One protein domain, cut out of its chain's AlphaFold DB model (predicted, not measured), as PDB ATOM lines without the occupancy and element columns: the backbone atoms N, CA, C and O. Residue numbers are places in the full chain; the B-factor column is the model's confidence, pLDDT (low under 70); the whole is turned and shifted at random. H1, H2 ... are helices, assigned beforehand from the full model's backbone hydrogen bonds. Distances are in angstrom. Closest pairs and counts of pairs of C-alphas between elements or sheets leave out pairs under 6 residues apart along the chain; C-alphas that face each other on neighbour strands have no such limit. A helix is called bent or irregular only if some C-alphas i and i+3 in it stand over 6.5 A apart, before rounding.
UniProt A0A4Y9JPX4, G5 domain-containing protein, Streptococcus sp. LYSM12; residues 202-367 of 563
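This is residues 202 to 367 of the 563 residues of the protein "G5 domain-containing protein" of Streptococcus sp. LYSM12 (UniProt A0A4Y9JPX4). A rod of helices is built round one long helix, H5, with H2 and H3 packed on one side of it and the bent H7 on another. At one end H5, H6 and the arm H7b form a small up-and-down bundle, each running against the one before; H1 and the short H4 make the other end. The printed part has 166 residues with seven named helices, H1 to H7 in order, and no named strand: all helix. It is only just loose, close to compact, with a radius of gyration of the C-alphas of 18.7 A and spans of 68 by 32 by 25 A.

H1, residues 202 to 219, begins at C-alpha 202 (60.590, 24.276, -42.300) and is 25.9 A long. H2 is residues 221 to 234, 20.3 A. H3, residues 243 to 268, 33.6 A, has a kink of 54 degrees near residue 257 and is irregular, with C-alphas 245 and 248 8.6 A apart. H4 is residues 272 to 275. H5, residues 280 to 310, 44.7 A, begins at (43.894, 23.744, -35.221). H6 is residues 317 to 327. H7, residues 342 to 366, was assigned as one helix by its hydrogen bonds but is bent, C-alphas 349 and 352 being 6.7 A apart; its arms are H7a, residues 342 to 349, and H7b, residues 352 to 366, and H7b ends at C-alpha 366 (23.051, 0.826, 4.228).

H1 touches H4 with residues 209 to 214 alone, closest at C-alphas 210 and 272, 4.6 A. The hub H5 touches H2 at C-alphas 227 and 294, 4.6 A, and H3 at 264 and 290, 4.9 A, these being the closest. H5 and H6 form a helical hairpin, a shallow tilt of 15 degrees, closest at C-alphas 310 and 319, 6.8 A. H6 touches H7b, closest at C-alphas 319 and 358, 6.0 A. H1, H2, H6, H7a and H7b have every O i to N i+4 pair within hydrogen-bond range, H3 has 14 of 22 and H5 26 of 27; H4 is too short for such a pair.

The C-alphas farthest apart, of Asp 202 and Asp 315, are 68.3 A apart. The printed part has no cut, and the long link is H6 to H7. Mean pLDDT of the printed part is 91.1; residues 330, 332 to 337 and 367 are under 70.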
ATOM      1  N   ASP A 202      61.620  25.318 -42.166       96.81
ATOM      2  CA  ASP A 202      60.590  24.276 -42.300       96.81
ATOM      3  C   ASP A 202      60.673  23.252 -41.156       96.81
ATOM      4  O   ASP A 202      59.667  22.885 -40.551       96.81
ATOM      5  N   ASN A 203      61.890  22.825 -40.808       97.25
ATOM      6  CA  ASN A 203      62.109  21.917 -39.686       97.25
ATOM      7  C   ASN A 203      61.748  22.552 -38.334       97.25
ATOM      8  O   ASN A 203      61.210  21.862 -37.471       97.25
ATOM      9  N   ALA A 204      62.048  23.835 -38.124       97.94
ATOM     10  CA  ALA A 204      61.718  24.533 -36.884       97.94
ATOM     11  C   ALA A 204      60.199  24.666 -36.701       97.94
ATOM     12  O   ALA A 204      59.692  24.371 -35.619       97.94
ATOM     13  N   VAL A 205      59.470  25.009 -37.768       98.25
ATOM     14  CA  VAL A 205      57.998  25.030 -37.771       98.25
ATOM     15  C   VAL A 205      57.433  23.636 -37.512       98.25
ATOM     16  O   VAL A 205      56.536  23.483 -36.687       98.25
ATOM     17  N   LEU A 206      57.982  22.601 -38.157       97.94
ATOM     18  CA  LEU A 206      57.573  21.219 -37.905       97.94
ATOM     19  C   LEU A 206      57.747  20.854 -36.425       97.94
ATOM     20  O   LEU A 206      56.831  20.305 -35.825       97.94
ATOM     21  N   LEU A 207      58.884  21.192 -35.811       98.38
ATOM     22  CA  LEU A 207      59.110  20.955 -34.382       98.38
ATOM     23  C   LEU A 207      58.108  21.712 -33.498       98.38
ATOM     24  O   LEU A 207      57.630  21.139 -32.521       98.38
ATOM     25  N   ALA A 208      57.755  22.952 -33.848       98.56
ATOM     26  CA  ALA A 208      56.737  23.717 -33.132       98.56
ATOM     27  C   ALA A 208      55.357  23.045 -33.217       98.56
ATOM     28  O   ALA A 208      54.681  22.892 -32.202       98.56
ATOM     29  N   LYS A 209      54.967  22.549 -34.397       98.50
ATOM     30  CA  LYS A 209      53.720  21.789 -34.592       98.50
ATOM     31  C   LYS A 209      53.683  20.495 -33.781       98.50
ATOM     32  O   LYS A 209      52.687  20.208 -33.121       98.50
ATOM     33  N   LYS A 210      54.785  19.742 -33.759       98.50
ATOM     34  CA  LYS A 210      54.919  18.549 -32.907       98.50
ATOM     35  C   LYS A 210      54.762  18.893 -31.428       98.50
ATOM     36  O   LYS A 210      54.022  18.229 -30.706       98.50
ATOM     37  N   ALA A 211      55.430  19.956 -30.984       98.19
ATOM     38  CA  ALA A 211      55.333  20.430 -29.611       98.19
ATOM     39  C   ALA A 211      53.911  20.896 -29.259       98.19
ATOM     40  O   ALA A 211      53.462  20.643 -28.148       98.19
ATOM     41  N   ASN A 212      53.181  21.500 -30.202       98.31
ATOM     42  CA  ASN A 212      51.784  21.899 -30.023       98.31
ATOM     43  C   ASN A 212      50.882  20.691 -29.722       98.31
ATOM     44  O   ASN A 212      50.096  20.717 -28.779       98.31
ATOM     45  N   ILE A 213      51.043  19.602 -30.478       98.25
ATOM     46  CA  ILE A 213      50.310  18.350 -30.242       98.25
ATOM     47  C   ILE A 213      50.693  17.738 -28.896       98.25
ATOM     48  O   ILE A 213      49.828  17.302 -28.138       98.25
ATOM     49  N   GLN A 214      51.987  17.721 -28.570       97.94
ATOM     50  CA  GLN A 214      52.445  17.204 -27.285       97.94
ATOM     51  C   GLN A 214      51.885  18.022 -26.112       97.94
ATOM     52  O   GLN A 214      51.434  17.432 -25.134       97.94
ATOM     53  N   ALA A 215      51.834  19.351 -26.234       97.44
ATOM     54  CA  ALA A 215      51.249  20.228 -25.227       97.44
ATOM     55  C   ALA A 215      49.764  19.911 -24.997       97.44
ATOM     56  O   ALA A 215      49.362  19.727 -23.851       97.44
ATOM     57  N   LEU A 216      48.971  19.737 -26.064       97.12
ATOM     58  CA  LEU A 216      47.577  19.290 -25.952       97.12
ATOM     59  C   LEU A 216      47.462  17.957 -25.190       97.12
ATOM     60  O   LEU A 216      46.650  17.828 -24.273       97.12
ATOM     61  N   LYS A 217      48.300  16.969 -25.525       97.06
ATOM     62  CA  LYS A 217      48.309  15.666 -24.838       97.06
ATOM     63  C   LYS A 217      48.678  15.777 -23.362       97.06
ATOM     64  O   LYS A 217      48.126  15.041 -22.546       97.06
ATOM     65  N   ASP A 218      49.608  16.662 -23.021       94.75
ATOM     66  CA  ASP A 218      50.040  16.877 -21.643       94.75
ATOM     67  C   ASP A 218      48.953  17.576 -20.816       94.75
ATOM     68  O   ASP A 218      48.693  17.152 -19.687       94.75
ATOM     69  N   ILE A 219      48.274  18.579 -21.392       93.50
ATOM     70  CA  ILE A 219      47.132  19.278 -20.776       93.50
ATOM     71  C   ILE A 219      46.010  18.283 -20.450       93.50
ATOM     72  O   ILE A 219      45.473  18.276 -19.342       93.50
ATOM     73  N   GLU A 220      45.686  17.399 -21.392       95.62
ATOM     74  CA  GLU A 220      44.507  16.527 -21.316       95.62
ATOM     75  C   GLU A 220      44.824  15.092 -20.855       95.62
ATOM     76  O   GLU A 220      44.009  14.171 -20.967       95.62
ATOM     77  N   LYS A 221      46.006  14.890 -20.263       95.00
ATOM     78  CA  LYS A 221      46.476  13.586 -19.780       95.00
ATOM     79  C   LYS A 221      45.553  12.959 -18.733       95.00
ATOM     80  O   LYS A 221      45.240  11.767 -18.815       95.00
ATOM     81  N   GLU A 222      45.140  13.733 -17.732       92.56
ATOM     82  CA  GLU A 222      44.262  13.237 -16.664       92.56
ATOM     83  C   GLU A 222      42.813  13.027 -17.149       92.56
ATOM     84  O   GLU A 222      42.260  11.958 -16.871       92.56
ATOM     85  N   PRO A 223      42.202  13.937 -17.936       93.00
ATOM     86  CA  PRO A 223      40.913  13.688 -18.589       93.00
ATOM     87  C   PRO A 223      40.889  12.426 -19.462       93.00
ATOM     88  O   PRO A 223      39.986  11.602 -19.311       93.00
ATOM     89  N   LEU A 224      41.914  12.199 -20.295       94.94
ATOM     90  CA  LEU A 224      42.048  10.972 -21.091       94.94
ATOM     91  C   LEU A 224      42.092   9.719 -20.211       94.94
ATOM     92  O   LEU A 224      41.414   8.725 -20.485       94.94
ATOM     93  N   LYS A 225      42.871   9.754 -19.127       94.06
ATOM     94  CA  LYS A 225      42.939   8.648 -18.169       94.06
ATOM     95  C   LYS A 225      41.572   8.377 -17.533       94.06
ATOM     96  O   LYS A 225      41.149   7.219 -17.498       94.06
ATOM     97  N   LYS A 226      40.870   9.424 -17.094       90.38
ATOM     98  CA  LYS A 226      39.528   9.330 -16.506       90.38
ATOM     99  C   LYS A 226      38.531   8.722 -17.493       90.38
ATOM    100  O   LYS A 226      37.845   7.767 -17.141       90.38
ATOM    101  N   ALA A 227      38.522   9.186 -18.744       93.19
ATOM    102  CA  ALA A 227      37.657   8.651 -19.795       93.19
ATOM    103  C   ALA A 227      37.888   7.143 -19.997       93.19
ATOM    104  O   ALA A 227      36.945   6.353 -19.983       93.19
ATOM    105  N   LYS A 228      39.153   6.705 -20.076       94.38
ATOM    106  CA  LYS A 228      39.499   5.277 -20.189       94.38
ATOM    107  C   LYS A 228      39.033   4.446 -18.994       94.38
ATOM    108  O   LYS A 228      38.611   3.301 -19.167       94.38
ATOM    109  N   GLU A 229      39.160   4.976 -17.781       92.31
ATOM    110  CA  GLU A 229      38.717   4.304 -16.557       92.31
ATOM    111  C   GLU A 229      37.193   4.161 -16.514       92.31
ATOM    112  O   GLU A 229      36.700   3.063 -16.249       92.31
ATOM    113  N   VAL A 230      36.465   5.221 -16.868       90.88
ATOM    114  CA  VAL A 230      35.001   5.230 -16.976       90.88
ATOM    115  C   VAL A 230      34.520   4.200 -17.999       90.88
ATOM    116  O   VAL A 230      33.714   3.334 -17.658       90.88
ATOM    117  N   LEU A 231      35.068   4.202 -19.220       91.12
ATOM    118  CA  LEU A 231      34.694   3.223 -20.250       91.12
ATOM    119  C   LEU A 231      35.010   1.785 -19.821       91.12
ATOM    120  O   LEU A 231      34.243   0.860 -20.091       91.12
ATOM    121  N   ARG A 232      36.121   1.562 -19.106       92.00
ATOM    122  CA  ARG A 232      36.433   0.244 -18.535       92.00
ATOM    123  C   ARG A 232      35.402  -0.177 -17.489       92.00
ATOM    124  O   ARG A 232      35.008  -1.342 -17.492       92.00
ATOM    125  N   ALA A 233      34.984   0.737 -16.618       89.56
ATOM    126  CA  ALA A 233      33.999   0.462 -15.579       89.56
ATOM    127  C   ALA A 233      32.612   0.166 -16.169       89.56
ATOM    128  O   ALA A 233      31.970  -0.797 -15.755       89.56
ATOM    129  N   LEU A 234      32.188   0.913 -17.195       92.06
ATOM    130  CA  LEU A 234      30.922   0.686 -17.898       92.06
ATOM    131  C   LEU A 234      30.789  -0.735 -18.445       92.06
ATOM    132  O   LEU A 234      29.734  -1.344 -18.305       92.06
ATOM    133  N   ARG A 235      31.871  -1.305 -18.989       90.44
ATOM    134  CA  ARG A 235      31.885  -2.693 -19.489       90.44
ATOM    135  C   ARG A 235      31.624  -3.745 -18.403       90.44
ATOM    136  O   ARG A 235      31.313  -4.881 -18.736       90.44
ATOM    137  N   GLN A 236      31.799  -3.394 -17.128       90.88
ATOM    138  CA  GLN A 236      31.566  -4.284 -15.986       90.88
ATOM    139  C   GLN A 236      30.205  -4.051 -15.319       90.88
ATOM    140  O   GLN A 236      29.769  -4.879 -14.521       90.88
ATOM    141  N   LEU A 237      29.542  -2.932 -15.619       88.81
ATOM    142  CA  LEU A 237      28.266  -2.567 -15.021       88.81
ATOM    143  C   LEU A 237      27.110  -2.905 -15.970       88.81
ATOM    144  O   LEU A 237      27.160  -2.528 -17.145       88.81
ATOM    145  N   PRO A 238      26.046  -3.567 -15.482       93.06
ATOM    146  CA  PRO A 238      24.889  -3.866 -16.310       93.06
ATOM    147  C   PRO A 238      24.151  -2.580 -16.687       93.06
ATOM    148  O   PRO A 238      24.061  -1.639 -15.894       93.06
ATOM    149  N   GLU A 239      23.608  -2.567 -17.900       95.06
ATOM    150  CA  GLU A 239      22.777  -1.476 -18.401       95.06
ATOM    151  C   GLU A 239      21.526  -1.258 -17.550       95.06
ATOM    152  O   GLU A 239      20.967  -2.183 -16.953       95.06
ATOM    153  N   VAL A 240      21.073  -0.006 -17.504       95.06
ATOM    154  CA  VAL A 240      19.804   0.346 -16.871       95.06
ATOM    155  C   VAL A 240      18.645  -0.049 -17.788       95.06
ATOM    156  O   VAL A 240      18.606   0.317 -18.956       95.06
ATOM    157  N   THR A 241      17.677  -0.802 -17.261       93.94
ATOM    158  CA  THR A 241      16.540  -1.313 -18.055       93.94
ATOM    159  C   THR A 241      15.188  -0.760 -17.611       93.94
ATOM    160  O   THR A 241      14.196  -0.899 -18.327       93.94
ATOM    161  N   ASP A 242      15.112  -0.134 -16.434       95.81
ATOM    162  CA  ASP A 242      13.862   0.414 -15.907       95.81
ATOM    163  C   ASP A 242      13.545   1.774 -16.545       95.81
ATOM    164  O   ASP A 242      13.916   2.840 -16.044       95.81
ATOM    165  N   ARG A 243      12.801   1.741 -17.657       95.56
ATOM    166  CA  ARG A 243      12.328   2.954 -18.341       95.56
ATOM    167  C   ARG A 243      11.450   3.853 -17.466       95.56
ATOM    168  O   ARG A 243      11.341   5.033 -17.775       95.56
ATOM    169  N   SER A 244      10.840   3.361 -16.387       95.62
ATOM    170  CA  SER A 244      10.040   4.225 -15.505       95.62
ATOM    171  C   SER A 244      10.895   5.214 -14.700       95.62
ATOM    172  O   SER A 244      10.382   6.244 -14.249       95.62
ATOM    173  N   LEU A 245      12.197   4.930 -14.576       95.94
ATOM    174  CA  LEU A 245      13.179   5.732 -13.849       95.94
ATOM    175  C   LEU A 245      14.237   6.359 -14.770       95.94
ATOM    176  O   LEU A 245      14.645   7.492 -14.533       95.94
ATOM    177  N   TYR A 246      14.635   5.659 -15.836       96.62
ATOM    178  CA  TYR A 246      15.782   6.017 -16.681       96.62
ATOM    179  C   TYR A 246      15.416   6.293 -18.150       96.62
ATOM    180  O   TYR A 246      16.266   6.133 -19.019       96.62
ATOM    181  N   ALA A 247      14.163   6.654 -18.466       95.44
ATOM    182  CA  ALA A 247      13.706   6.825 -19.854       95.44
ATOM    183  C   ALA A 247      14.666   7.665 -20.715       95.44
ATOM    184  O   ALA A 247      15.136   7.178 -21.742       95.44
ATOM    185  N   GLY A 248      14.992   8.880 -20.268       92.38
ATOM    186  CA  GLY A 248      15.900   9.769 -20.984       92.38
ATOM    187  C   GLY A 248      17.310   9.195 -21.117       92.38
ATOM    188  O   GLY A 248      17.881   9.242 -22.201       92.38
ATOM    189  N   GLN A 249      17.865   8.619 -20.045       94.50
ATOM    190  CA  GLN A 249      19.219   8.056 -20.086       94.50
ATOM    191  C   GLN A 249      19.314   6.875 -21.049       94.50
ATOM    192  O   GLN A 249      20.280   6.777 -21.796       94.50
ATOM    193  N   ILE A 250      18.305   6.003 -21.064       95.06
ATOM    194  CA  ILE A 250      18.230   4.882 -22.005       95.06
ATOM    195  C   ILE A 250      18.190   5.404 -23.443       95.06
ATOM    196  O   ILE A 250      18.850   4.850 -24.317       95.06
ATOM    197  N   ASP A 251      17.429   6.468 -23.707       92.69
ATOM    198  CA  ASP A 251      17.345   7.049 -25.046       92.69
ATOM    199  C   ASP A 251      18.682   7.682 -25.476       92.69
ATOM    200  O   ASP A 251      19.106   7.477 -26.613       92.69
ATOM    201  N   VAL A 252      19.392   8.361 -24.565       90.38
ATOM    202  CA  VAL A 252      20.760   8.852 -24.810       90.38
ATOM    203  C   VAL A 252      21.710   7.683 -25.069       90.38
ATOM    204  O   VAL A 252      22.369   7.659 -26.104       90.38
ATOM    205  N   TRP A 253      21.754   6.681 -24.189       92.44
ATOM    206  CA  TRP A 253      22.649   5.532 -24.334       92.44
ATOM    207  C   TRP A 253      22.439   4.795 -25.660       92.44
ATOM    208  O   TRP A 253      23.405   4.508 -26.357       92.44
ATOM    209  N   ASN A 254      21.189   4.579 -26.076       92.56
ATOM    210  CA  ASN A 254      20.887   3.964 -27.372       92.56
ATOM    211  C   ASN A 254      21.375   4.794 -28.567       92.56
ATOM    212  O   ASN A 254      21.648   4.236 -29.628       92.56
ATOM    213  N   ALA A 255      21.447   6.120 -28.431       89.62
ATOM    214  CA  ALA A 255      21.894   6.998 -29.506       89.62
ATOM    215  C   ALA A 255      23.424   7.029 -29.643       89.62
ATOM    216  O   ALA A 255      23.929   7.141 -30.759       89.62
ATOM    217  N   ILE A 256      24.155   6.958 -28.526       89.31
ATOM    218  CA  ILE A 256      25.594   7.272 -28.497       89.31
ATOM    219  C   ILE A 256      26.498   6.190 -27.889       89.31
ATOM    220  O   ILE A 256      27.709   6.252 -28.086       89.31
ATOM    221  N   GLY A 257      25.957   5.211 -27.162       89.50
ATOM    222  CA  GLY A 257      26.728   4.252 -26.362       89.50
ATOM    223  C   GLY A 257      27.738   3.449 -27.182       89.50
ATOM    224  O   GLY A 257      28.909   3.369 -26.811       89.50
ATOM    225  N   ASP A 258      27.318   2.961 -28.353       91.19
ATOM    226  CA  ASP A 258      28.169   2.210 -29.288       91.19
ATOM    227  C   ASP A 258      29.309   3.054 -29.889       91.19
ATOM    228  O   ASP A 258      30.284   2.509 -30.409       91.19
ATOM    229  N   TYR A 259      29.217   4.384 -29.809       90.50
ATOM    230  CA  TYR A 259      30.189   5.312 -30.386       90.50
ATOM    231  C   TYR A 259      31.211   5.839 -29.374       90.50
ATOM    232  O   TYR A 259      32.175   6.481 -29.785       90.50
ATOM    233  N   LEU A 260      31.062   5.575 -28.070       90.56
ATOM    234  CA  LEU A 260      31.936   6.183 -27.057       90.56
ATOM    235  C   LEU A 260      33.416   5.819 -27.219       90.56
ATOM    236  O   LEU A 260      34.279   6.685 -27.075       90.56
ATOM    237  N   ASP A 261      33.718   4.564 -27.555       91.31
ATOM    238  CA  ASP A 261      35.095   4.152 -27.851       91.31
ATOM    239  C   ASP A 261      35.634   4.883 -29.099       91.31
ATOM    240  O   ASP A 261      36.783   5.330 -29.105       91.31
ATOM    241  N   ALA A 262      34.786   5.090 -30.114       93.38
ATOM    242  CA  ALA A 262      35.132   5.811 -31.341       93.38
ATOM    243  C   ALA A 262      35.278   7.331 -31.140       93.38
ATOM    244  O   ALA A 262      35.962   7.986 -31.919       93.38
ATOM    245  N   TYR A 263      34.663   7.910 -30.105       92.50
ATOM    246  CA  TYR A 263      34.891   9.304 -29.716       92.50
ATOM    247  C   TYR A 263      36.230   9.483 -28.996       92.50
ATOM    248  O   TYR A 263      36.915  10.480 -29.201       92.50
ATOM    249  N   LEU A 264      36.655   8.508 -28.191       94.75
ATOM    250  CA  LEU A 264      37.927   8.607 -27.478       94.75
ATOM    251  C   LEU A 264      39.143   8.341 -28.378       94.75
ATOM    252  O   LEU A 264      40.199   8.954 -28.214       94.75
ATOM    253  N   GLU A 265      38.995   7.408 -29.319       95.31
ATOM    254  CA  GLU A 265      40.073   6.898 -30.168       95.31
ATOM    255  C   GLU A 265      40.880   7.981 -30.916       95.31
ATOM    256  O   GLU A 265      42.111   7.893 -30.891       95.31
ATOM    257  N   PRO A 266      40.269   9.009 -31.543       95.06
ATOM    258  CA  PRO A 266      41.007  10.017 -32.295       95.06
ATOM    259  C   PRO A 266      41.979  10.815 -31.422       95.06
ATOM    260  O   PRO A 266      43.088  11.103 -31.860       95.06
ATOM    261  N   PHE A 267      41.595  11.137 -30.183       97.56
ATOM    262  CA  PHE A 267      42.494  11.803 -29.241       97.56
ATOM    263  C   PHE A 267      43.550  10.839 -28.695       97.56
ATOM    264  O   PHE A 267      44.725  11.183 -28.597       97.56
ATOM    265  N   ASP A 268      43.152   9.611 -28.347       96.69
ATOM    266  CA  ASP A 268      44.066   8.628 -27.755       96.69
ATOM    267  C   ASP A 268      45.212   8.232 -28.701       96.69
ATOM    268  O   ASP A 268      46.337   7.971 -28.270       96.69
ATOM    269  N   LYS A 269      44.925   8.201 -30.004       96.44
ATOM    270  CA  LYS A 269      45.893   7.855 -31.049       96.44
ATOM    271  C   LYS A 269      46.734   9.024 -31.540       96.44
ATOM    272  O   LYS A 269      47.652   8.775 -32.315       96.44
ATOM    273  N   LEU A 270      46.444  10.243 -31.093       97.31
ATOM    274  CA  LEU A 270      47.139  11.442 -31.536       97.31
ATOM    275  C   LEU A 270      48.647  11.309 -31.276       97.31
ATOM    276  O   LEU A 270      49.082  11.133 -30.130       97.31
ATOM    277  N   ASP A 271      49.454  11.388 -32.327       97.19
ATOM    278  CA  ASP A 271      50.903  11.213 -32.283       97.19
ATOM    279  C   ASP A 271      51.600  12.449 -32.871       97.19
ATOM    280  O   ASP A 271      51.474  12.721 -34.068       97.19
ATOM    281  N   PRO A 272      52.384  13.198 -32.066       97.62
ATOM    282  CA  PRO A 272      53.165  14.325 -32.562       97.62
ATOM    283  C   PRO A 272      54.005  13.994 -33.798       97.62
ATOM    284  O   PRO A 272      54.181  14.844 -34.662       97.62
ATOM    285  N   GLU A 273      54.537  12.777 -33.914       96.69
ATOM    286  CA  GLU A 273      55.445  12.427 -35.003       96.69
ATOM    287  C   GLU A 273      54.743  12.269 -36.353       96.69
ATOM    288  O   GLU A 273      55.317  12.656 -37.377       96.69
ATOM    289  N   THR A 274      53.520  11.737 -36.368       96.62
ATOM    290  CA  THR A 274      52.763  11.487 -37.606       96.62
ATOM    291  C   THR A 274      51.738  12.568 -37.904       96.62
ATOM    292  O   THR A 274      51.466  12.836 -39.075       96.62
ATOM    293  N   ASP A 275      51.228  13.232 -36.870       97.69
ATOM    294  CA  ASP A 275      50.042  14.078 -36.972       97.69
ATOM    295  C   ASP A 275      50.380  15.572 -36.939       97.69
ATOM    296  O   ASP A 275      49.490  16.416 -36.909       97.69
ATOM    297  N   ALA A 276      51.666  15.932 -37.019       96.25
ATOM    298  CA  ALA A 276      52.140  17.319 -36.989       96.25
ATOM    299  C   ALA A 276      51.491  18.242 -38.036       96.25
ATOM    300  O   ALA A 276      51.574  19.456 -37.906       96.25
ATOM    301  N   ASN A 277      50.876  17.699 -39.088       94.12
ATOM    302  CA  ASN A 277      50.216  18.486 -40.128       94.12
ATOM    303  C   ASN A 277      48.740  18.794 -39.842       94.12
ATOM    304  O   ASN A 277      48.139  19.505 -40.647       94.12
ATOM    305  N   LEU A 278      48.168  18.278 -38.749       96.62
ATOM    306  CA  LEU A 278      46.798  18.602 -38.364       96.62
ATOM    307  C   LEU A 278      46.647  20.104 -38.121       96.62
ATOM    308  O   LEU A 278      47.492  20.761 -37.506       96.62
ATOM    309  N   THR A 279      45.547  20.640 -38.627       95.81
ATOM    310  CA  THR A 279      45.118  22.016 -38.399       95.81
ATOM    311  C   THR A 279      44.605  22.196 -36.971       95.81
ATOM    312  O   THR A 279      44.276  21.232 -36.281       95.81
ATOM    313  N   ASN A 280      44.496  23.450 -36.523       94.06
ATOM    314  CA  ASN A 280      43.894  23.744 -35.221       94.06
ATOM    315  C   ASN A 280      42.454  23.224 -35.125       94.06
ATOM    316  O   ASN A 280      42.093  22.703 -34.080       94.06
ATOM    317  N   ASP A 281      41.668  23.311 -36.200       94.56
ATOM    318  CA  ASP A 281      40.281  22.833 -36.217       94.56
ATOM    319  C   ASP A 281      40.209  21.303 -36.090       94.56
ATOM    320  O   ASP A 281      39.353  20.768 -35.390       94.56
ATOM    321  N   GLU A 282      41.130  20.577 -36.732       96.62
ATOM    322  CA  GLU A 282      41.220  19.121 -36.584       96.62
ATOM    323  C   GLU A 282      41.651  18.732 -35.165       96.62
ATOM    324  O   GLU A 282      41.036  17.857 -34.556       96.62
ATOM    325  N   LEU A 283      42.658  19.403 -34.596       96.62
ATOM    326  CA  LEU A 283      43.072  19.179 -33.205       96.62
ATOM    327  C   LEU A 283      41.953  19.501 -32.214       96.62
ATOM    328  O   LEU A 283      41.732  18.740 -31.271       96.62
ATOM    329  N   ASP A 284      41.218  20.581 -32.456       93.25
ATOM    330  CA  ASP A 284      40.075  20.967 -31.646       93.25
ATOM    331  C   ASP A 284      38.952  19.931 -31.742       93.25
ATOM    332  O   ASP A 284      38.386  19.549 -30.721       93.25
ATOM    333  N   TYR A 285      38.701  19.368 -32.926       93.31
ATOM    334  CA  TYR A 285      37.786  18.241 -33.085       93.31
ATOM    335  C   TYR A 285      38.221  17.025 -32.253       93.31
ATOM    336  O   TYR A 285      37.406  16.450 -31.528       93.31
ATOM    337  N   HIS A 286      39.499  16.634 -32.311       95.25
ATOM    338  CA  HIS A 286      40.022  15.530 -31.495       95.25
ATOM    339  C   HIS A 286      39.834  15.801 -29.997       95.25
ATOM    340  O   HIS A 286      39.389  14.925 -29.252       95.25
ATOM    341  N   HIS A 287      40.135  17.024 -29.565       94.81
ATOM    342  CA  HIS A 287      39.968  17.476 -28.191       94.81
ATOM    343  C   HIS A 287      38.497  17.461 -27.744       94.81
ATOM    344  O   HIS A 287      38.188  16.945 -26.672       94.81
ATOM    345  N   HIS A 288      37.569  17.934 -28.577       92.06
ATOM    346  CA  HIS A 288      36.133  17.886 -28.293       92.06
ATOM    347  C   HIS A 288      35.637  16.446 -28.125       92.06
ATOM    348  O   HIS A 288      34.953  16.139 -27.148       92.06
ATOM    349  N   ARG A 289      36.049  15.530 -29.011       92.62
ATOM    350  CA  ARG A 289      35.625  14.121 -28.957       92.62
ATOM    351  C   ARG A 289      36.095  13.376 -27.707       92.62
ATOM    352  O   ARG A 289      35.351  12.542 -27.189       92.62
ATOM    353  N   LEU A 290      37.262  13.721 -27.159       95.12
ATOM    354  CA  LEU A 290      37.680  13.242 -25.836       95.12
ATOM    355  C   LEU A 290      36.635  13.590 -24.761       95.12
ATOM    356  O   LEU A 290      36.262  12.735 -23.954       95.12
ATOM    357  N   TYR A 291      36.151  14.833 -24.753       93.38
ATOM    358  CA  TYR A 291      35.180  15.292 -23.764       93.38
ATOM    359  C   TYR A 291      33.775  14.745 -23.999       93.38
ATOM    360  O   TYR A 291      33.076  14.480 -23.022       93.38
ATOM    361  N   ASP A 292      33.378  14.487 -25.244       90.69
ATOM    362  CA  ASP A 292      32.147  13.741 -25.531       90.69
ATOM    363  C   ASP A 292      32.205  12.359 -24.875       90.69
ATOM    364  O   ASP A 292      31.322  11.993 -24.095       90.69
ATOM    365  N   ALA A 293      33.282  11.608 -25.132       92.69
ATOM    366  CA  ALA A 293      33.476  10.284 -24.553       92.69
ATOM    367  C   ALA A 293      33.458  10.327 -23.017       92.69
ATOM    368  O   ALA A 293      32.818   9.489 -22.375       92.69
ATOM    369  N   LEU A 294      34.132  11.320 -22.429       92.56
ATOM    370  CA  LEU A 294      34.194  11.500 -20.985       92.56
ATOM    371  C   LEU A 294      32.818  11.816 -20.387       92.56
ATOM    372  O   LEU A 294      32.370  11.096 -19.502       92.56
ATOM    373  N   HIS A 295      32.138  12.857 -20.863       91.00
ATOM    374  CA  HIS A 295      30.892  13.332 -20.259       91.00
ATOM    375  C   HIS A 295      29.759  12.320 -20.385       91.00
ATOM    376  O   HIS A 295      29.059  12.038 -19.411       91.00
ATOM    377  N   TYR A 296      29.581  11.745 -21.573       91.19
ATOM    378  CA  TYR A 296      28.541  10.746 -21.774       91.19
ATOM    379  C   TYR A 296      28.858   9.438 -21.053       91.19
ATOM    380  O   TYR A 296      27.959   8.826 -20.472       91.19
ATOM    381  N   GLY A 297      30.133   9.042 -21.032       92.75
ATOM    382  CA  GLY A 297      30.582   7.897 -20.254       92.75
ATOM    383  C   GLY A 297      30.325   8.086 -18.758       92.75
ATOM    384  O   GLY A 297      29.813   7.182 -18.105       92.75
ATOM    385  N   GLU A 298      30.645   9.259 -18.207       91.75
ATOM    386  CA  GLU A 298      30.419   9.580 -16.794       91.75
ATOM    387  C   GLU A 298      28.939   9.541 -16.439       91.75
ATOM    388  O   GLU A 298      28.550   8.928 -15.447       91.75
ATOM    389  N   LEU A 299      28.108  10.168 -17.266       92.38
ATOM    390  CA  LEU A 299      26.669  10.199 -17.073       92.38
ATOM    391  C   LEU A 299      26.074   8.781 -17.034       92.38
ATOM    392  O   LEU A 299      25.330   8.450 -16.106       92.38
ATOM    393  N   GLU A 300      26.440   7.931 -17.998       94.75
ATOM    394  CA  GLU A 300      26.006   6.531 -18.021       94.75
ATOM    395  C   GLU A 300      26.546   5.755 -16.816       94.75
ATOM    396  O   GLU A 300      25.828   4.966 -16.197       94.75
ATOM    397  N   TYR A 301      27.806   5.991 -16.443       95.31
ATOM    398  CA  TYR A 301      28.428   5.314 -15.311       95.31
ATOM    399  C   TYR A 301      27.668   5.600 -14.020       95.31
ATOM    400  O   TYR A 301      27.337   4.671 -13.280       95.31
ATOM    401  N   ILE A 302      27.323   6.868 -13.785       94.56
ATOM    402  CA  ILE A 302      26.512   7.275 -12.638       94.56
ATOM    403  C   ILE A 302      25.157   6.567 -12.689       94.56
ATOM    404  O   ILE A 302      24.744   5.994 -11.684       94.56
ATOM    405  N   ALA A 303      24.479   6.550 -13.839       96.25
ATOM    406  CA  ALA A 303      23.181   5.893 -13.963       96.25
ATOM    407  C   ALA A 303      23.240   4.409 -13.560       96.25
ATOM    408  O   ALA A 303      22.413   3.953 -12.762       96.25
ATOM    409  N   ARG A 304      24.249   3.671 -14.046       96.00
ATOM    410  CA  ARG A 304      24.439   2.248 -13.730       96.00
ATOM    411  C   ARG A 304      24.844   2.008 -12.276       96.00
ATOM    412  O   ARG A 304      24.288   1.110 -11.645       96.00
ATOM    413  N   ASP A 305      25.755   2.809 -11.724       94.00
ATOM    414  CA  ASP A 305      26.165   2.730 -10.312       94.00
ATOM    415  C   ASP A 305      24.976   2.970  -9.369       94.00
ATOM    416  O   ASP A 305      24.716   2.176  -8.459       94.00
ATOM    417  N   LEU A 306      24.192   4.023  -9.619       94.88
ATOM    418  CA  LEU A 306      23.010   4.312  -8.809       94.88
ATOM    419  C   LEU A 306      21.943   3.225  -8.955       94.88
ATOM    420  O   LEU A 306      21.302   2.880  -7.964       94.88
ATOM    421  N   ASN A 307      21.794   2.631 -10.143       95.44
ATOM    422  CA  ASN A 307      20.892   1.501 -10.338       95.44
ATOM    423  C   ASN A 307      21.308   0.296  -9.478       95.44
ATOM    424  O   ASN A 307      20.462  -0.271  -8.794       95.44
ATOM    425  N   GLN A 308      22.601  -0.060  -9.435       92.94
ATOM    426  CA  GLN A 308      23.103  -1.148  -8.577       92.94
ATOM    427  C   GLN A 308      22.794  -0.910  -7.094       92.94
ATOM    428  O   GLN A 308      22.349  -1.815  -6.389       92.94
ATOM    429  N   LYS A 309      22.996   0.323  -6.622       92.44
ATOM    430  CA  LYS A 309      22.676   0.724  -5.245       92.44
ATOM    431  C   LYS A 309      21.174   0.673  -4.970       92.44
ATOM    432  O   LYS A 309      20.761   0.186  -3.919       92.44
ATOM    433  N   LEU A 310      20.357   1.119  -5.924       93.94
ATOM    434  CA  LEU A 310      18.901   1.100  -5.818       93.94
ATOM    435  C   LEU A 310      18.348  -0.329  -5.699       93.94
ATOM    436  O   LEU A 310      17.392  -0.535  -4.956       93.94
ATOM    437  N   GLN A 311      18.977  -1.327  -6.337       91.81
ATOM    438  CA  GLN A 311      18.562  -2.735  -6.211       91.81
ATOM    439  C   GLN A 311      18.635  -3.272  -4.771       91.81
ATOM    440  O   GLN A 311      17.951  -4.239  -4.447       91.81
ATOM    441  N   GLN A 312      19.431  -2.656  -3.893       90.94
ATOM    442  CA  GLN A 312      19.500  -3.042  -2.477       90.94
ATOM    443  C   GLN A 312      18.340  -2.466  -1.653       90.94
ATOM    444  O   GLN A 312      18.035  -2.976  -0.577       90.94
ATOM    445  N   PHE A 313      17.674  -1.428  -2.166       92.38
ATOM    446  CA  PHE A 313      16.545  -0.752  -1.527       92.38
ATOM    447  C   PHE A 313      15.408  -0.514  -2.536       92.38
ATOM    448  O   PHE A 313      15.007   0.632  -2.758       92.38
ATOM    449  N   PRO A 314      14.862  -1.580  -3.151       90.81
ATOM    450  CA  PRO A 314      13.939  -1.468  -4.278       90.81
ATOM    451  C   PRO A 314      12.598  -0.830  -3.907       90.81
ATOM    452  O   PRO A 314      11.887  -0.381  -4.799       90.81
ATOM    453  N   ASP A 315      12.247  -0.744  -2.624       93.00
ATOM    454  CA  ASP A 315      11.005  -0.120  -2.148       93.00
ATOM    455  C   ASP A 315      11.199   1.328  -1.669       93.00
ATOM    456  O   ASP A 315      10.234   1.996  -1.294       93.00
ATOM    457  N   ASN A 316      12.432   1.851  -1.685       95.44
ATOM    458  CA  ASN A 316      12.702   3.209  -1.227       95.44
ATOM    459  C   ASN A 316      12.296   4.243  -2.289       95.44
ATOM    460  O   ASN A 316      12.947   4.391  -3.324       95.44
ATOM    461  N   GLN A 317      11.215   4.973  -2.013       95.69
ATOM    462  CA  GLN A 317      10.662   5.944  -2.954       95.69
ATOM    463  C   GLN A 317      11.561   7.173  -3.147       95.69
ATOM    464  O   GLN A 317      11.682   7.663  -4.262       95.69
ATOM    465  N   GLU A 318      12.248   7.630  -2.102       94.69
ATOM    466  CA  GLU A 318      13.100   8.822  -2.167       94.69
ATOM    467  C   GLU A 318      14.338   8.596  -3.056       94.69
ATOM    468  O   GLU A 318      14.691   9.449  -3.871       94.69
ATOM    469  N   LEU A 319      14.952   7.406  -2.987       93.25
ATOM    470  CA  LEU A 319      16.023   7.010  -3.905       93.25
ATOM    471  C   LEU A 319      15.528   6.925  -5.359       93.25
ATOM    472  O   LEU A 319      16.230   7.374  -6.268       93.25
ATOM    473  N   LYS A 320      14.321   6.389  -5.593       96.81
ATOM    474  CA  LYS A 320      13.709   6.335  -6.933       96.81
ATOM    475  C   LYS A 320      13.428   7.723  -7.494       96.81
ATOM    476  O   LYS A 320      13.715   7.967  -8.663       96.81
ATOM    477  N   ASP A 321      12.895   8.622  -6.674       95.88
ATOM    478  CA  ASP A 321      12.569   9.985  -7.085       95.88
ATOM    479  C   ASP A 321      13.843  10.752  -7.468       95.88
ATOM    480  O   ASP A 321      13.886  11.365  -8.534       95.88
ATOM    481  N   LEU A 322      14.926  10.618  -6.690       94.94
ATOM    482  CA  LEU A 322      16.229  11.213  -7.019       94.94
ATOM    483  C   LEU A 322      16.793  10.699  -8.350       94.94
ATOM    484  O   LEU A 322      17.274  11.490  -9.161       94.94
ATOM    485  N   VAL A 323      16.726   9.387  -8.593       96.44
ATOM    486  CA  VAL A 323      17.123   8.793  -9.880       96.44
ATOM    487  C   VAL A 323      16.276   9.352 -11.018       96.44
ATOM    488  O   VAL A 323      16.815   9.776 -12.040       96.44
ATOM    489  N   LYS A 324      14.956   9.411 -10.831       95.88
ATOM    490  CA  LYS A 324      14.023   9.911 -11.838       95.88
ATOM    491  C   LYS A 324      14.291  11.378 -12.180       95.88
ATOM    492  O   LYS A 324      14.288  11.741 -13.353       95.88
ATOM    493  N   GLU A 325      14.582  12.212 -11.185       93.56
ATOM    494  CA  GLU A 325      14.961  13.614 -11.397       93.56
ATOM    495  C   GLU A 325      16.235  13.785 -12.235       93.56
ATOM    496  O   GLU A 325      16.385  14.807 -12.904       93.56
ATOM    497  N   MET A 326      17.156  12.818 -12.186       93.50
ATOM    498  CA  MET A 326      18.400  12.848 -12.960       93.50
ATOM    499  C   MET A 326      18.229  12.296 -14.378       93.50
ATOM    500  O   MET A 326      18.747  12.895 -15.314       93.50
ATOM    501  N   PHE A 327      17.521  11.171 -14.533       95.44
ATOM    502  CA  PHE A 327      17.644  10.317 -15.724       95.44
ATOM    503  C   PHE A 327      16.341  10.093 -16.508       95.44
ATOM    504  O   PHE A 327      16.368   9.486 -17.580       95.44
ATOM    505  N   TYR A 328      15.189  10.552 -16.002       92.12
ATOM    506  CA  TYR A 328      13.900  10.343 -16.676       92.12
ATOM    507  C   TYR A 328      13.596  11.398 -17.743       92.12
ATOM    508  O   TYR A 328      13.008  11.075 -18.773       92.12
ATOM    509  N   GLY A 329      13.933  12.660 -17.467       85.81
ATOM    510  CA  GLY A 329      13.607  13.799 -18.325       85.81
ATOM    511  C   GLY A 329      14.416  13.848 -19.624       85.81
ATOM    512  O   GLY A 329      15.386  13.118 -19.805       85.81
ATOM    513  N   LEU A 330      14.010  14.744 -20.527       69.50
ATOM    514  CA  LEU A 330      14.756  15.030 -21.752       69.50
ATOM    515  C   LEU A 330      16.069  15.745 -21.420       69.50
ATOM    516  O   LEU A 330      16.089  16.701 -20.641       69.50
ATOM    517  N   TYR A 331      17.142  15.287 -22.054       75.75
ATOM    518  CA  TYR A 331      18.461  15.896 -21.966       75.75
ATOM    519  C   TYR A 331      18.528  17.156 -22.834       75.75
ATOM    520  O   TYR A 331      17.750  17.291 -23.786       75.75
ATOM    521  N   PRO A 332      19.448  18.090 -22.527       69.31
ATOM    522  CA  PRO A 332      19.771  19.173 -23.446       69.31
ATOM    523  C   PRO A 332      20.165  18.627 -24.825       69.31
ATOM    524  O   PRO A 332      20.595  17.477 -24.936       69.31
ATOM    525  N   SER A 333      20.029  19.458 -25.865       65.62
ATOM    526  CA  SER A 333      20.494  19.104 -27.214       65.62
ATOM    527  C   SER A 333      21.952  18.618 -27.167       65.62
ATOM    528  O   SER A 333      22.777  19.138 -26.413       65.62
ATOM    529  N   LEU A 334      22.233  17.588 -27.969       64.12
ATOM    530  CA  LEU A 334      23.532  16.916 -28.064       64.12
ATOM    531  C   LEU A 334      24.547  17.719 -28.904       64.12
ATOM    532  O   LEU A 334      25.692  17.295 -29.050       64.12
ATOM    533  N   ASP A 335      24.127  18.857 -29.459       61.72
ATOM    534  CA  ASP A 335      24.832  19.548 -30.542       61.72
ATOM    535  C   ASP A 335      25.961  20.468 -30.035       61.72
ATOM    536  O   ASP A 335      26.791  20.899 -30.829       61.72
ATOM    537  N   ASP A 336      26.008  20.751 -28.725       65.50
ATOM    538  CA  ASP A 336      27.003  21.621 -28.072       65.50
ATOM    539  C   ASP A 336      27.698  20.877 -26.916       65.50
ATOM    540  O   ASP A 336      27.516  21.153 -25.722       65.50
ATOM    541  N   SER A 337      28.417  19.821 -27.292       64.69
ATOM    542  CA  SER A 337      29.209  18.957 -26.415       64.69
ATOM    543  C   SER A 337      30.709  19.292 -26.538       64.69
ATOM    544  O   SER A 337      31.148  19.867 -27.528       64.69
ATOM    545  N   GLY A 338      31.481  19.069 -25.469       74.44
ATOM    546  CA  GLY A 338      32.869  19.540 -25.328       74.44
ATOM    547  C   GLY A 338      33.210  19.913 -23.881       74.44
ATOM    548  O   GLY A 338      32.333  19.869 -23.015       74.44
ATOM    549  N   LYS A 339      34.465  20.294 -23.594       78.19
ATOM    550  CA  LYS A 339      34.998  20.539 -22.229       78.19
ATOM    551  C   LYS A 339      34.128  21.455 -21.363       78.19
ATOM    552  O   LYS A 339      33.911  21.177 -20.187       78.19
ATOM    553  N   GLY A 340      33.613  22.531 -21.954       77.62
ATOM    554  CA  GLY A 340      32.713  23.493 -21.307       77.62
ATOM    555  C   GLY A 340      31.291  23.495 -21.869       77.62
ATOM    556  O   GLY A 340      30.551  24.435 -21.594       77.62
ATOM    557  N   GLY A 341      30.933  22.491 -22.675       79.56
ATOM    558  CA  GLY A 341      29.667  22.450 -23.405       79.56
ATOM    559  C   GLY A 341      28.445  22.260 -22.505       79.56
ATOM    560  O   GLY A 341      28.541  22.014 -21.296       79.56
ATOM    561  N   VAL A 342      27.265  22.309 -23.117       83.44
ATOM    562  CA  VAL A 342      25.965  22.227 -22.434       83.44
ATOM    563  C   VAL A 342      25.837  20.940 -21.615       83.44
ATOM    564  O   VAL A 342      25.268  20.954 -20.521       83.44
ATOM    565  N   ILE A 343      26.401  19.828 -22.098       84.00
ATOM    566  CA  ILE A 343      26.347  18.557 -21.368       84.00
ATOM    567  C   ILE A 343      27.196  18.586 -20.090       84.00
ATOM    568  O   ILE A 343      26.756  18.089 -19.053       84.00
ATOM    569  N   ALA A 344      28.365  19.231 -20.126       84.88
ATOM    570  CA  ALA A 344      29.224  19.401 -18.959       84.88
ATOM    571  C   ALA A 344      28.523  20.274 -17.908       84.88
ATOM    572  O   ALA A 344      28.506  19.958 -16.715       84.88
ATOM    573  N   GLU A 345      27.882  21.361 -18.345       84.12
ATOM    574  CA  GLU A 345      27.085  22.215 -17.467       84.12
ATOM    575  C   GLU A 345      25.895  21.459 -16.859       84.12
ATOM    576  O   GLU A 345      25.631  21.575 -15.658       84.12
ATOM    577  N   PHE A 346      25.203  20.651 -17.660       86.19
ATOM    578  CA  PHE A 346      24.096  19.826 -17.199       86.19
ATOM    579  C   PHE A 346      24.542  18.803 -16.151       86.19
ATOM    580  O   PHE A 346      23.923  18.727 -15.089       86.19
ATOM    581  N   ILE A 347      25.636  18.072 -16.379       86.00
ATOM    582  CA  ILE A 347      26.170  17.116 -15.398       86.00
ATOM    583  C   ILE A 347      26.484  17.836 -14.079       86.00
ATOM    584  O   ILE A 347      26.033  17.415 -13.010       86.00
ATOM    585  N   ASN A 348      27.163  18.981 -14.154       83.94
ATOM    586  CA  ASN A 348      27.544  19.752 -12.974       83.94
ATOM    587  C   ASN A 348      26.344  20.311 -12.195       83.94
ATOM    588  O   ASN A 348      26.342  20.295 -10.963       83.94
ATOM    589  N   ARG A 349      25.316  20.817 -12.885       84.12
ATOM    590  CA  ARG A 349      24.162  21.462 -12.237       84.12
ATOM    591  C   ARG A 349      23.072  20.480 -11.833       84.12
ATOM    592  O   ARG A 349      22.428  20.677 -10.804       84.12
ATOM    593  N   ALA A 350      22.825  19.469 -12.656       85.75
ATOM    594  CA  ALA A 350      21.676  18.590 -12.517       85.75
ATOM    595  C   ALA A 350      22.039  17.206 -11.971       85.75
ATOM    596  O   ALA A 350      21.264  16.649 -11.191       85.75
ATOM    597  N   ILE A 351      23.199  16.657 -12.333       90.19
ATOM    598  CA  ILE A 351      23.545  15.277 -11.983       90.19
ATOM    599  C   ILE A 351      24.308  15.229 -10.661       90.19
ATOM    600  O   ILE A 351      23.810  14.645  -9.699       90.19
ATOM    601  N   TYR A 352      25.455  15.903 -10.544       88.31
ATOM    602  CA  TYR A 352      26.309  15.787  -9.353       88.31
ATOM    603  C   TYR A 352      25.622  16.137  -8.021       88.31
ATOM    604  O   TYR A 352      25.754  15.361  -7.067       88.31
ATOM    605  N   PRO A 353      24.833  17.224  -7.898       85.75
ATOM    606  CA  PRO A 353      24.169  17.539  -6.633       85.75
ATOM    607  C   PRO A 353      23.161  16.465  -6.208       85.75
ATOM    608  O   PRO A 353      23.044  16.153  -5.021       85.75
ATOM    609  N   ARG A 354      22.444  15.875  -7.171       91.75
ATOM    610  CA  ARG A 354      21.451  14.824  -6.917       91.75
ATOM    611  C   ARG A 354      22.108  13.481  -6.645       91.75
ATOM    612  O   ARG A 354      21.696  12.799  -5.712       91.75
ATOM    613  N   GLN A 355      23.183  13.153  -7.354       93.00
ATOM    614  CA  GLN A 355      24.009  11.985  -7.066       93.00
ATOM    615  C   GLN A 355      24.570  12.048  -5.637       93.00
ATOM    616  O   GLN A 355      24.517  11.055  -4.913       93.00
ATOM    617  N   LYS A 356      25.060  13.215  -5.193       86.31
ATOM    618  CA  LYS A 356      25.537  13.423  -3.813       86.31
ATOM    619  C   LYS A 356      24.428  13.145  -2.794       86.31
ATOM    620  O   LYS A 356      24.669  12.428  -1.828       86.31
ATOM    621  N   ARG A 357      23.214  13.657  -3.031       86.12
ATOM    622  CA  ARG A 357      22.038  13.391  -2.177       86.12
ATOM    623  C   ARG A 357      21.653  11.912  -2.164       86.12
ATOM    624  O   ARG A 357      21.452  11.362  -1.088       86.12
ATOM    625  N   PHE A 358      21.607  11.268  -3.330       92.81
ATOM    626  CA  PHE A 358      21.317   9.838  -3.447       92.81
ATOM    627  C   PHE A 358      22.326   9.016  -2.651       92.81
ATOM    628  O   PHE A 358      21.945   8.162  -1.857       92.81
ATOM    629  N   ASN A 359      23.617   9.288  -2.843       86.75
ATOM    630  CA  ASN A 359      24.687   8.578  -2.159       86.75
ATOM    631  C   ASN A 359      24.592   8.770  -0.641       86.75
ATOM    632  O   ASN A 359      24.691   7.791   0.091       86.75
ATOM    633  N   GLU A 360      24.340   9.987  -0.159       85.25
ATOM    634  CA  GLU A 360      24.175  10.241   1.275       85.25
ATOM    635  C   GLU A 360      22.982   9.479   1.866       85.25
ATOM    636  O   GLU A 360      23.117   8.833   2.906       85.25
ATOM    637  N   LEU A 361      21.840   9.468   1.177       84.25
ATOM    638  CA  LEU A 361      20.681   8.689   1.605       84.25
ATOM    639  C   LEU A 361      20.981   7.185   1.597       84.25
ATOM    640  O   LEU A 361      20.712   6.490   2.574       84.25
ATOM    641  N   TYR A 362      21.605   6.678   0.534       84.38
ATOM    642  CA  TYR A 362      22.024   5.283   0.445       84.38
ATOM    643  C   TYR A 362      23.013   4.904   1.563       84.38
ATOM    644  O   TYR A 362      22.915   3.822   2.140       84.38
ATOM    645  N   ARG A 363      23.939   5.798   1.930       82.94
ATOM    646  CA  ARG A 363      24.870   5.618   3.057       82.94
ATOM    647  C   ARG A 363      24.121   5.487   4.383       82.94
ATOM    648  O   ARG A 363      24.429   4.596   5.170       82.94
ATOM    649  N   ILE A 364      23.137   6.355   4.622       80.69
ATOM    650  CA  ILE A 364      22.289   6.316   5.824       80.69
ATOM    651  C   ILE A 364      21.520   4.991   5.896       80.69
ATOM    652  O   ILE A 364      21.471   4.372   6.955       80.69
ATOM    653  N   LEU A 365      20.957   4.541   4.772       80.00
ATOM    654  CA  LEU A 365      20.151   3.319   4.700       80.00
ATOM    655  C   LEU A 365      20.981   2.035   4.821       80.00
ATOM    656  O   LEU A 365      20.531   1.071   5.432       80.00
ATOM    657  N   SER A 366      22.182   2.013   4.243       79.06
ATOM    658  CA  SER A 366      23.051   0.826   4.228       79.06
ATOM    659  C   SER A 366      23.881   0.651   5.500       79.06
ATOM    660  O   SER A 366      24.345  -0.454   5.770       79.06
ATOM    661  N   GLY A 367      24.094   1.711   6.285       65.44
ATOM    662  CA  GLY A 367      24.951   1.663   7.476       65.44
ATOM    663  C   GLY A 367      26.444   1.447   7.172       65.44
ATOM    664  O   GLY A 367      27.249   1.373   8.099       65.44
TER     665      GLY A 367